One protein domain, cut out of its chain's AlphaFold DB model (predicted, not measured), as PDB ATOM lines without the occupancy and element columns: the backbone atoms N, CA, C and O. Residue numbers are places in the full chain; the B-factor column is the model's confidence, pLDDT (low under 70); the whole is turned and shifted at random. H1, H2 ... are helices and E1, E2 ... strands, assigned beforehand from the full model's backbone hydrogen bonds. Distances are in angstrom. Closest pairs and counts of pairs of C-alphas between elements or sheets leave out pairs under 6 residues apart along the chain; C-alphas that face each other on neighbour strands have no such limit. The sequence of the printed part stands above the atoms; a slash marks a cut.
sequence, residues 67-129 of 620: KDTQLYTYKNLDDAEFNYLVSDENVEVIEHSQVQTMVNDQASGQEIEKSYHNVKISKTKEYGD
ATOM      1  N   LYS A  67     -33.927  14.050 -92.778       76.75
ATOM      2  CA  LYS A  67     -32.979  13.664 -91.730       76.75
ATOM      3  C   LYS A  67     -31.610  13.461 -92.368       76.75
ATOM      4  O   LYS A  67     -31.408  12.492 -93.093       76.75
ATOM      5  N   ASP A  68     -30.679  14.382 -92.128       77.25
ATOM      6  CA  ASP A  68     -29.283  14.213 -92.536       77.25
ATOM      7  C   ASP A  68     -28.517  13.523 -91.411       77.25
ATOM      8  O   ASP A  68     -28.397  14.055 -90.303       77.25
ATOM      9  N   THR A  69     -28.025  12.320 -91.686       79.62
ATOM     10  CA  THR A  69     -27.315  11.504 -90.703       79.62
ATOM     11  C   THR A  69     -25.830  11.552 -91.002       79.62
ATOM     12  O   THR A  69     -25.364  11.038 -92.018       79.62
ATOM     13  N   GLN A  70     -25.069  12.169 -90.102       82.94
ATOM     14  CA  GLN A  70     -23.629  12.328 -90.247       82.94
ATOM     15  C   GLN A  70     -22.900  11.415 -89.264       82.94
ATOM     16  O   GLN A  70     -23.132  11.457 -88.055       82.94
ATOM     17  N   LEU A  71     -21.995  10.596 -89.795       86.94
ATOM     18  CA  LEU A  71     -21.192   9.660 -89.016       86.94
ATOM     19  C   LEU A  71     -19.894  10.334 -88.576       86.94
ATOM     20  O   LEU A  71     -19.086  10.752 -89.405       86.94
ATOM     21  N   TYR A  72     -19.669  10.390 -87.268       85.31
ATOM     22  CA  TYR A  72     -18.445  10.917 -86.680       85.31
ATOM     23  C   TYR A  72     -17.713   9.817 -85.926       85.31
ATOM     24  O   TYR A  72     -18.315   9.014 -85.218       85.31
ATOM     25  N   THR A  73     -16.391   9.773 -86.073       86.81
ATOM     26  CA  THR A  73     -15.536   8.863 -85.306       86.81
ATOM     27  C   THR A  73     -14.619   9.686 -84.421       86.81
ATOM     28  O   THR A  73     -13.779  10.432 -84.922       86.81
ATOM     29  N   TYR A  74     -14.770   9.523 -83.112       85.38
ATOM     30  CA  TYR A  74     -13.931  10.158 -82.105       85.38
ATOM     31  C   TYR A  74     -13.017   9.118 -81.463       85.38
ATOM     32  O   TYR A  74     -13.406   7.966 -81.249       85.38
ATOM     33  N   LYS A  75     -11.780   9.521 -81.174       85.50
ATOM     34  CA  LYS A  75     -10.770   8.677 -80.531       85.50
ATOM     35  C   LYS A  75     -10.207   9.386 -79.310       85.50
ATOM     36  O   LYS A  75     -10.024  10.597 -79.360       85.50
ATOM     37  N   ASN A  76      -9.867   8.610 -78.285       83.19
ATOM     38  CA  ASN A  76      -9.246   9.075 -77.044       83.19
ATOM     39  C   ASN A  76     -10.043  10.169 -76.304       83.19
ATOM     40  O   ASN A  76      -9.443  11.117 -75.808       83.19
ATOM     41  N   LEU A  77     -11.372  10.040 -76.234       83.81
ATOM     42  CA  LEU A  77     -12.219  10.931 -75.429       83.81
ATOM     43  C   LEU A  77     -12.062  10.606 -73.944       83.81
ATOM     44  O   LEU A  77     -12.031   9.425 -73.595       83.81
ATOM     45  N   ASP A  78     -12.000  11.614 -73.077       84.31
ATOM     46  CA  ASP A  78     -12.108  11.378 -71.633       84.31
ATOM     47  C   ASP A  78     -13.569  11.161 -71.186       84.31
ATOM     48  O   ASP A  78     -14.516  11.364 -71.953       84.31
ATOM     49  N   ASP A  79     -13.776  10.707 -69.946       82.50
ATOM     50  CA  ASP A  79     -15.114  10.400 -69.419       82.50
ATOM     51  C   ASP A  79     -16.062  11.618 -69.431       82.50
ATOM     52  O   ASP A  79     -17.280  11.463 -69.563       82.50
ATOM     53  N   ALA A  80     -15.536  12.839 -69.289       83.19
ATOM     54  CA  ALA A  80     -16.341  14.059 -69.277       83.19
ATOM     55  C   ALA A  80     -16.773  14.455 -70.700       83.19
ATOM     56  O   ALA A  80     -17.941  14.775 -70.928       83.19
ATOM     57  N   GLU A  81     -15.857  14.375 -71.663       81.94
ATOM     58  CA  GLU A  81     -16.103  14.619 -73.086       81.94
ATOM     59  C   GLU A  81     -17.046  13.572 -73.687       81.94
ATOM     60  O   GLU A  81     -17.945  13.914 -74.462       81.94
ATOM     61  N   PHE A  82     -16.892  12.302 -73.300       82.94
ATOM     62  CA  PHE A  82     -17.791  11.229 -73.715       82.94
ATOM     63  C   PHE A  82     -19.224  11.468 -73.221       82.94
ATOM     64  O   PHE A  82     -20.160  11.432 -74.022       82.94
ATOM     65  N   ASN A  83     -19.400  11.782 -71.933       83.62
ATOM     66  CA  ASN A  83     -20.720  12.078 -71.372       83.62
ATOM     67  C   ASN A  83     -21.360  13.317 -72.016       83.62
ATOM     68  O   ASN A  83     -22.562  13.321 -72.270       83.62
ATOM     69  N   TYR A  84     -20.571  14.345 -72.343       85.81
ATOM     70  CA  TYR A  84     -21.072  15.517 -73.061       85.81
ATOM     71  C   TYR A  84     -21.591  15.164 -74.464       85.81
ATOM     72  O   TYR A  84     -22.677  15.602 -74.841       85.81
ATOM     73  N   LEU A  85     -20.871  14.329 -75.219       82.62
ATOM     74  CA  LEU A  85     -21.292  13.909 -76.561       82.62
ATOM     75  C   LEU A  85     -22.551  13.033 -76.551       82.62
ATOM     76  O   LEU A  85     -23.391  13.186 -77.432       82.62
ATOM     77  N   VAL A  86     -22.685  12.138 -75.568       81.75
ATOM     78  CA  VAL A  86     -23.848  11.236 -75.435       81.75
ATOM     79  C   VAL A  86     -25.072  11.942 -74.842       81.75
ATOM     80  O   VAL A  86     -26.191  11.475 -75.009       81.75
ATOM     81  N   SER A  87     -24.888  13.086 -74.176       82.12
ATOM     82  CA  SER A  87     -25.997  13.859 -73.600       82.12
ATOM     83  C   SER A  87     -26.870  14.598 -74.627       82.12
ATOM     84  O   SER A  87     -27.950  15.064 -74.272       82.12
ATOM     85  N   ASP A  88     -26.423  14.724 -75.882       83.25
ATOM     86  CA  ASP A  88     -27.207  15.331 -76.968       83.25
ATOM     87  C   ASP A  88     -28.249  14.320 -77.480       83.25
ATOM     88  O   ASP A  88     -27.892  13.268 -78.002       83.25
ATOM     89  N   GLU A  89     -29.539  14.657 -77.375       76.75
ATOM     90  CA  GLU A  89     -30.664  13.799 -77.795       76.75
ATOM     91  C   GLU A  89     -30.610  13.395 -79.284       76.75
ATOM     92  O   GLU A  89     -31.242  12.422 -79.684       76.75
ATOM     93  N   ASN A  90     -29.844  14.118 -80.110       77.44
ATOM     94  CA  ASN A  90     -29.704  13.862 -81.549       77.44
ATOM     95  C   ASN A  90     -28.539  12.918 -81.904       77.44
ATOM     96  O   ASN A  90     -28.161  12.814 -83.078       77.44
ATOM     97  N   VAL A  91     -27.905  12.304 -80.901       80.12
ATOM     98  CA  VAL A  91     -26.717  11.466 -81.061       80.12
ATOM     99  C   VAL A  91     -27.022  10.023 -80.672       80.12
ATOM    100  O   VAL A  91     -27.397   9.732 -79.543       80.12
ATOM    101  N   GLU A  92     -26.780   9.101 -81.600       81.06
ATOM    102  CA  GLU A  92     -26.883   7.659 -81.375       81.06
ATOM    103  C   GLU A  92     -25.489   7.018 -81.434       81.06
ATOM    104  O   GLU A  92     -24.703   7.270 -82.352       81.06
ATOM    105  N   VAL A  93     -25.145   6.192 -80.446       81.25
ATOM    106  CA  VAL A  93     -23.840   5.516 -80.391       81.25
ATOM    107  C   VAL A  93     -23.909   4.212 -81.182       81.25
ATOM    108  O   VAL A  93     -24.622   3.293 -80.794       81.25
ATOM    109  N   ILE A  94     -23.132   4.113 -82.265       82.88
ATOM    110  CA  ILE A  94     -23.094   2.918 -83.123       82.88
ATOM    111  C   ILE A  94     -22.053   1.920 -82.608       82.88
ATOM    112  O   ILE A  94     -22.310   0.724 -82.519       82.88
ATOM    113  N   GLU A  95     -20.855   2.408 -82.275       79.31
ATOM    114  CA  GLU A  95     -19.753   1.579 -81.776       79.31
ATOM    115  C   GLU A  95     -19.076   2.278 -80.599       79.31
ATOM    116  O   GLU A  95     -18.784   3.475 -80.666       79.31
ATOM    117  N   HIS A  96     -18.786   1.526 -79.537       84.19
ATOM    118  CA  HIS A  96     -18.112   2.017 -78.339       84.19
ATOM    119  C   HIS A  96     -17.004   1.049 -77.914       84.19
ATOM    120  O   HIS A  96     -17.239  -0.151 -77.778       84.19
ATOM    121  N   SER A  97     -15.802   1.568 -77.662       80.50
ATOM    122  CA  SER A  97     -14.706   0.816 -77.044       80.50
ATOM    123  C   SER A  97     -14.017   1.662 -75.978       80.50
ATOM    124  O   SER A  97     -13.778   2.851 -76.190       80.50
ATOM    125  N   GLN A  98     -13.679   1.045 -74.850       80.25
ATOM    126  CA  GLN A  98     -12.993   1.693 -73.736       80.25
ATOM    127  C   GLN A  98     -11.564   1.152 -73.631       80.25
ATOM    128  O   GLN A  98     -11.344  -0.058 -73.675       80.25
ATOM    129  N   VAL A  99     -10.593   2.051 -73.489       76.69
ATOM    130  CA  VAL A  99      -9.176   1.738 -73.294       76.69
ATOM    131  C   VAL A  99      -8.725   2.403 -71.999       76.69
ATOM    132  O   VAL A  99      -8.752   3.624 -71.878       76.69
ATOM    133  N   GLN A 100      -8.319   1.608 -71.014       72.69
ATOM    134  CA  GLN A 100      -7.781   2.114 -69.751       72.69
ATOM    135  C   GLN A 100      -6.269   2.291 -69.881       72.69
ATOM    136  O   GLN A 100      -5.571   1.369 -70.300       72.69
ATOM    137  N   THR A 101      -5.762   3.480 -69.556       62.94
ATOM    138  CA  THR A 101      -4.321   3.762 -69.567       62.94
ATOM    139  C   THR A 101      -3.909   4.318 -68.212       62.94
ATOM    140  O   THR A 101      -4.555   5.222 -67.682       62.94
ATOM    141  N   MET A 102      -2.824   3.791 -67.649       59.38
ATOM    142  CA  MET A 102      -2.226   4.355 -66.441       59.38
ATOM    143  C   MET A 102      -1.465   5.623 -66.815       59.38
ATOM    144  O   MET A 102      -0.531   5.585 -67.619       59.38
ATOM    145  N   VAL A 103      -1.898   6.757 -66.269       60.09
ATOM    146  CA  VAL A 103      -1.276   8.059 -66.510       60.09
ATOM    147  C   VAL A 103      -0.745   8.579 -65.180       60.09
ATOM    148  O   VAL A 103      -1.471   8.636 -64.190       60.09
ATOM    149  N   ASN A 104       0.534   8.954 -65.156       58.00
ATOM    150  CA  ASN A 104       1.141   9.586 -63.989       58.00
ATOM    151  C   ASN A 104       0.652  11.031 -63.873       58.00
ATOM    152  O   ASN A 104       0.891  11.847 -64.767       58.00
ATOM    153  N   ASP A 105      -0.015  11.343 -62.764       50.62
ATOM    154  CA  ASP A 105      -0.474  12.692 -62.465       50.62
ATOM    155  C   ASP A 105       0.721  13.612 -62.156       50.62
ATOM    156  O   ASP A 105       1.464  13.402 -61.191       50.62
ATOM    157  N   GLN A 106       0.914  14.648 -62.983       55.88
ATOM    158  CA  GLN A 106       2.027  15.599 -62.869       55.88
ATOM    159  C   GLN A 106       1.966  16.459 -61.592       55.88
ATOM    160  O   GLN A 106       2.961  17.101 -61.258       55.88
ATOM    161  N   ALA A 107       0.838  16.468 -60.871       57.00
ATOM    162  CA  ALA A 107       0.659  17.248 -59.646       57.00
ATOM    163  C   ALA A 107       0.886  16.458 -58.338       57.00
ATOM    164  O   ALA A 107       1.211  17.073 -57.322       57.00
ATOM    165  N   SER A 108       0.739  15.127 -58.333       59.12
ATOM    166  CA  SER A 108       0.729  14.314 -57.099       59.12
ATOM    167  C   SER A 108       1.645  13.081 -57.112       59.12
ATOM    168  O   SER A 108       1.890  12.501 -56.055       59.12
ATOM    169  N   GLY A 109       2.197  12.689 -58.269       57.00
ATOM    170  CA  GLY A 109       3.107  11.542 -58.379       57.00
ATOM    171  C   GLY A 109       2.459  10.179 -58.097       57.00
ATOM    172  O   GLY A 109       3.181   9.210 -57.867       57.00
ATOM    173  N   GLN A 110       1.124  10.100 -58.091       60.62
ATOM    174  CA  GLN A 110       0.369   8.850 -58.005       60.62
ATOM    175  C   GLN A 110      -0.086   8.396 -59.399       60.62
ATOM    176  O   GLN A 110      -0.476   9.214 -60.237       60.62
ATOM    177  N   GLU A 111      -0.032   7.084 -59.637       55.72
ATOM    178  CA  GLU A 111      -0.609   6.452 -60.825       55.72
ATOM    179  C   GLU A 111      -2.133   6.475 -60.691       55.72
ATOM    180  O   GLU A 111      -2.697   5.846 -59.794       55.72
ATOM    181  N   ILE A 112      -2.799   7.228 -61.566       63.72
ATOM    182  CA  ILE A 112      -4.260   7.280 -61.629       63.72
ATOM    183  C   ILE A 112      -4.686   6.533 -62.894       63.72
ATOM    184  O   ILE A 112      -4.179   6.794 -63.992       63.72
ATOM    185  N   GLU A 113      -5.608   5.580 -62.751       65.50
ATOM    186  CA  GLU A 113      -6.255   4.943 -63.898       65.50
ATOM    187  C   GLU A 113      -7.144   5.974 -64.597       65.50
ATOM    188  O   GLU A 113      -8.111   6.466 -64.014       65.50
ATOM    189  N   LYS A 114      -6.814   6.316 -65.848       72.81
ATOM    190  CA  LYS A 114      -7.647   7.182 -66.684       72.81
ATOM    191  C   LYS A 114      -8.226   6.358 -67.832       72.81
ATOM    192  O   LYS A 114      -7.486   5.744 -68.609       72.81
ATOM    193  N   SER A 115      -9.550   6.310 -67.923       77.19
ATOM    194  CA  SER A 115     -10.263   5.715 -69.051       77.19
ATOM    195  C   SER A 115     -10.297   6.670 -70.237       77.19
ATOM    196  O   SER A 115     -10.492   7.874 -70.089       77.19
ATOM    197  N   TYR A 116     -10.099   6.105 -71.425       82.94
ATOM    198  CA  TYR A 116     -10.320   6.770 -72.698       82.94
ATOM    199  C   TYR A 116     -11.348   5.985 -73.509       82.94
ATOM    200  O   TYR A 116     -11.310   4.755 -73.561       82.94
ATOM    201  N   HIS A 117     -12.248   6.692 -74.179       82.00
ATOM    202  CA  HIS A 117     -13.309   6.114 -74.991       82.00
ATOM    203  C   HIS A 117     -13.059   6.402 -76.477       82.00
ATOM    204  O   HIS A 117     -12.796   7.537 -76.877       82.00
ATOM    205  N   ASN A 118     -13.156   5.371 -77.320       84.94
ATOM    206  CA  ASN A 118     -13.263   5.530 -78.771       84.94
ATOM    207  C   ASN A 118     -14.689   5.197 -79.182       84.94
ATOM    208  O   ASN A 118     -15.194   4.121 -78.852       84.94
ATOM    209  N   VAL A 119     -15.322   6.116 -79.904       86.00
ATOM    210  CA  VAL A 119     -16.755   6.051 -80.175       86.00
ATOM    211  C   VAL A 119     -17.017   6.444 -81.618       86.00
ATOM    212  O   VAL A 119     -16.506   7.459 -82.100       86.00
ATOM    213  N   LYS A 120     -17.832   5.648 -82.309       86.12
ATOM    214  CA  LYS A 120     -18.470   6.055 -83.559       86.12
ATOM    215  C   LYS A 120     -19.898   6.463 -83.232       86.12
ATOM    216  O   LYS A 120     -20.685   5.639 -82.764       86.12
ATOM    217  N   ILE A 121     -20.211   7.728 -83.477       85.62
ATOM    218  CA  ILE A 121     -21.537   8.286 -83.239       85.62
ATOM    219  C   ILE A 121     -22.219   8.629 -84.561       85.62
ATOM    220  O   ILE A 121     -21.585   9.107 -85.506       85.62
ATOM    221  N   SER A 122     -23.521   8.390 -84.602       84.94
ATOM    222  CA  SER A 122     -24.441   8.897 -85.604       84.94
ATOM    223  C   SER A 122     -25.045  10.185 -85.069       84.94
ATOM    224  O   SER A 122     -25.684  10.165 -84.021       84.94
ATOM    225  N   LYS A 123     -24.828  11.314 -85.743       83.25
ATOM    226  CA  LYS A 123     -25.523  12.559 -85.416       83.25
ATOM    227  C   LYS A 123     -26.570  12.827 -86.480       83.25
ATOM    228  O   LYS A 123     -26.220  13.144 -87.618       83.25
ATOM    229  N   THR A 124     -27.833  12.742 -86.093       82.31
ATOM    230  CA  THR A 124     -28.959  13.004 -86.988       82.31
ATOM    231  C   THR A 124     -29.378  14.454 -86.833       82.31
ATOM    232  O   THR A 124     -29.735  14.897 -85.747       82.31
ATOM    233  N   LYS A 125     -29.312  15.233 -87.910       78.56
ATOM    234  CA  LYS A 125     -29.859  16.588 -87.942       78.56
ATOM    235  C   LYS A 125     -31.118  16.596 -88.786       78.56
ATOM    236  O   LYS A 125     -31.089  16.253 -89.965       78.56
ATOM    237  N   GLU A 126     -32.212  17.022 -88.177       75.88
ATOM    238  CA  GLU A 126     -33.469  17.229 -88.883       75.88
ATOM    239  C   GLU A 126     -33.461  18.618 -89.532       75.88
ATOM    240  O   GLU A 126     -33.291  19.644 -88.864       75.88
ATOM    241  N   TYR A 127     -33.616  18.644 -90.852       77.06
ATOM    242  CA  TYR A 127     -33.751  19.846 -91.659       77.06
ATOM    243  C   TYR A 127     -35.028  19.732 -92.482       77.06
ATOM    244  O   TYR A 127     -35.130  18.873 -93.351       77.06
ATOM    245  N   GLY A 128     -35.983  20.622 -92.228       76.75
ATOM    246  CA  GLY A 128     -37.193  20.732 -93.030       76.75
ATOM    247  C   GLY A 128     -37.159  21.984 -93.898       76.75
ATOM    248  O   GLY A 128     -36.866  23.080 -93.404       76.75
ATOM    249  N   ASP A 129     -37.481  21.846 -95.180       83.19
ATOM    250  CA  ASP A 129     -37.739  22.992 -96.054       83.19
ATOM    251  C   ASP A 129     -38.977  22.739 -96.918       83.19
ATOM    252  O   ASP A 129     -39.442  21.613 -97.084       83.19
TER     253      ASP A 129
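What this domain is: This is residues 67 to 129 of the 620 residues of an uncharacterized protein of Gammaproteobacteria bacterium (UniProt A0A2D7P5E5). A long, narrow ribbon of three antiparallel strands, twisted, has one short helix, H1, packed on it; the long hairpin of E2 and E3 makes most of the length, with E1 alongside part of E3. The loop of this hairpin lies at one end of the rod and the last residues of E3 at the other. The printed part has 63 residues, with E1, H1, E2 and E3 in that order along the chain, sheet order E1 - E3 - E2, and the class is mostly strand. It is only just loose, close to extended, with a radius of gyration of the C-alphas of 15.4 A and spans of 57 by 19 by 13 A.

How they stand to each other: Edge strand E1, residues 67 to 77, is antiparallel to inner strand E3, residues 111 to 129, at 169 degrees; N 70 and O 123 are within hydrogen-bond range at 2.9 A. A tight link leads from E1 to H1, residues 79 to 86, and the two are near each other, with 5 pairs of C-alphas within 10 A. H1 is on the sheet and touches E3, the closest C-alphas being those of Asp 79 and Ser 115, 6.8 A apart. In H1 every O i to N i+4 pair is within hydrogen-bond range. A tight link leads on to edge strand E2, residues 91 to 104, which bends by 87 degrees at residue 94. E2 and E3 form a hairpin, antiparallel at 159 degrees, with N 99 and O 116 2.8 A apart. E1, H1 and E2 are a split strand-helix-strand unit, two strands running the same way with E3 between them, and its crossover is right-handed.

Where its parts are: E1 begins at C-alpha 67, (-32.979, 13.664, -91.730), and measures 26.5 A. H1 measures 10.6 A and E2 32.7 A. E3, the longest strand, measures 53.8 A and ends at C-alpha 129, (-37.739, 22.992, -96.054).

The domain as a whole: The C-alphas of Gly 109 and Asp 129 are the two farthest apart, at 56.7 A. The printed part has no cut and no long link. Mean pLDDT of the printed part is 76.9, and residues 101 to 113 are under 70.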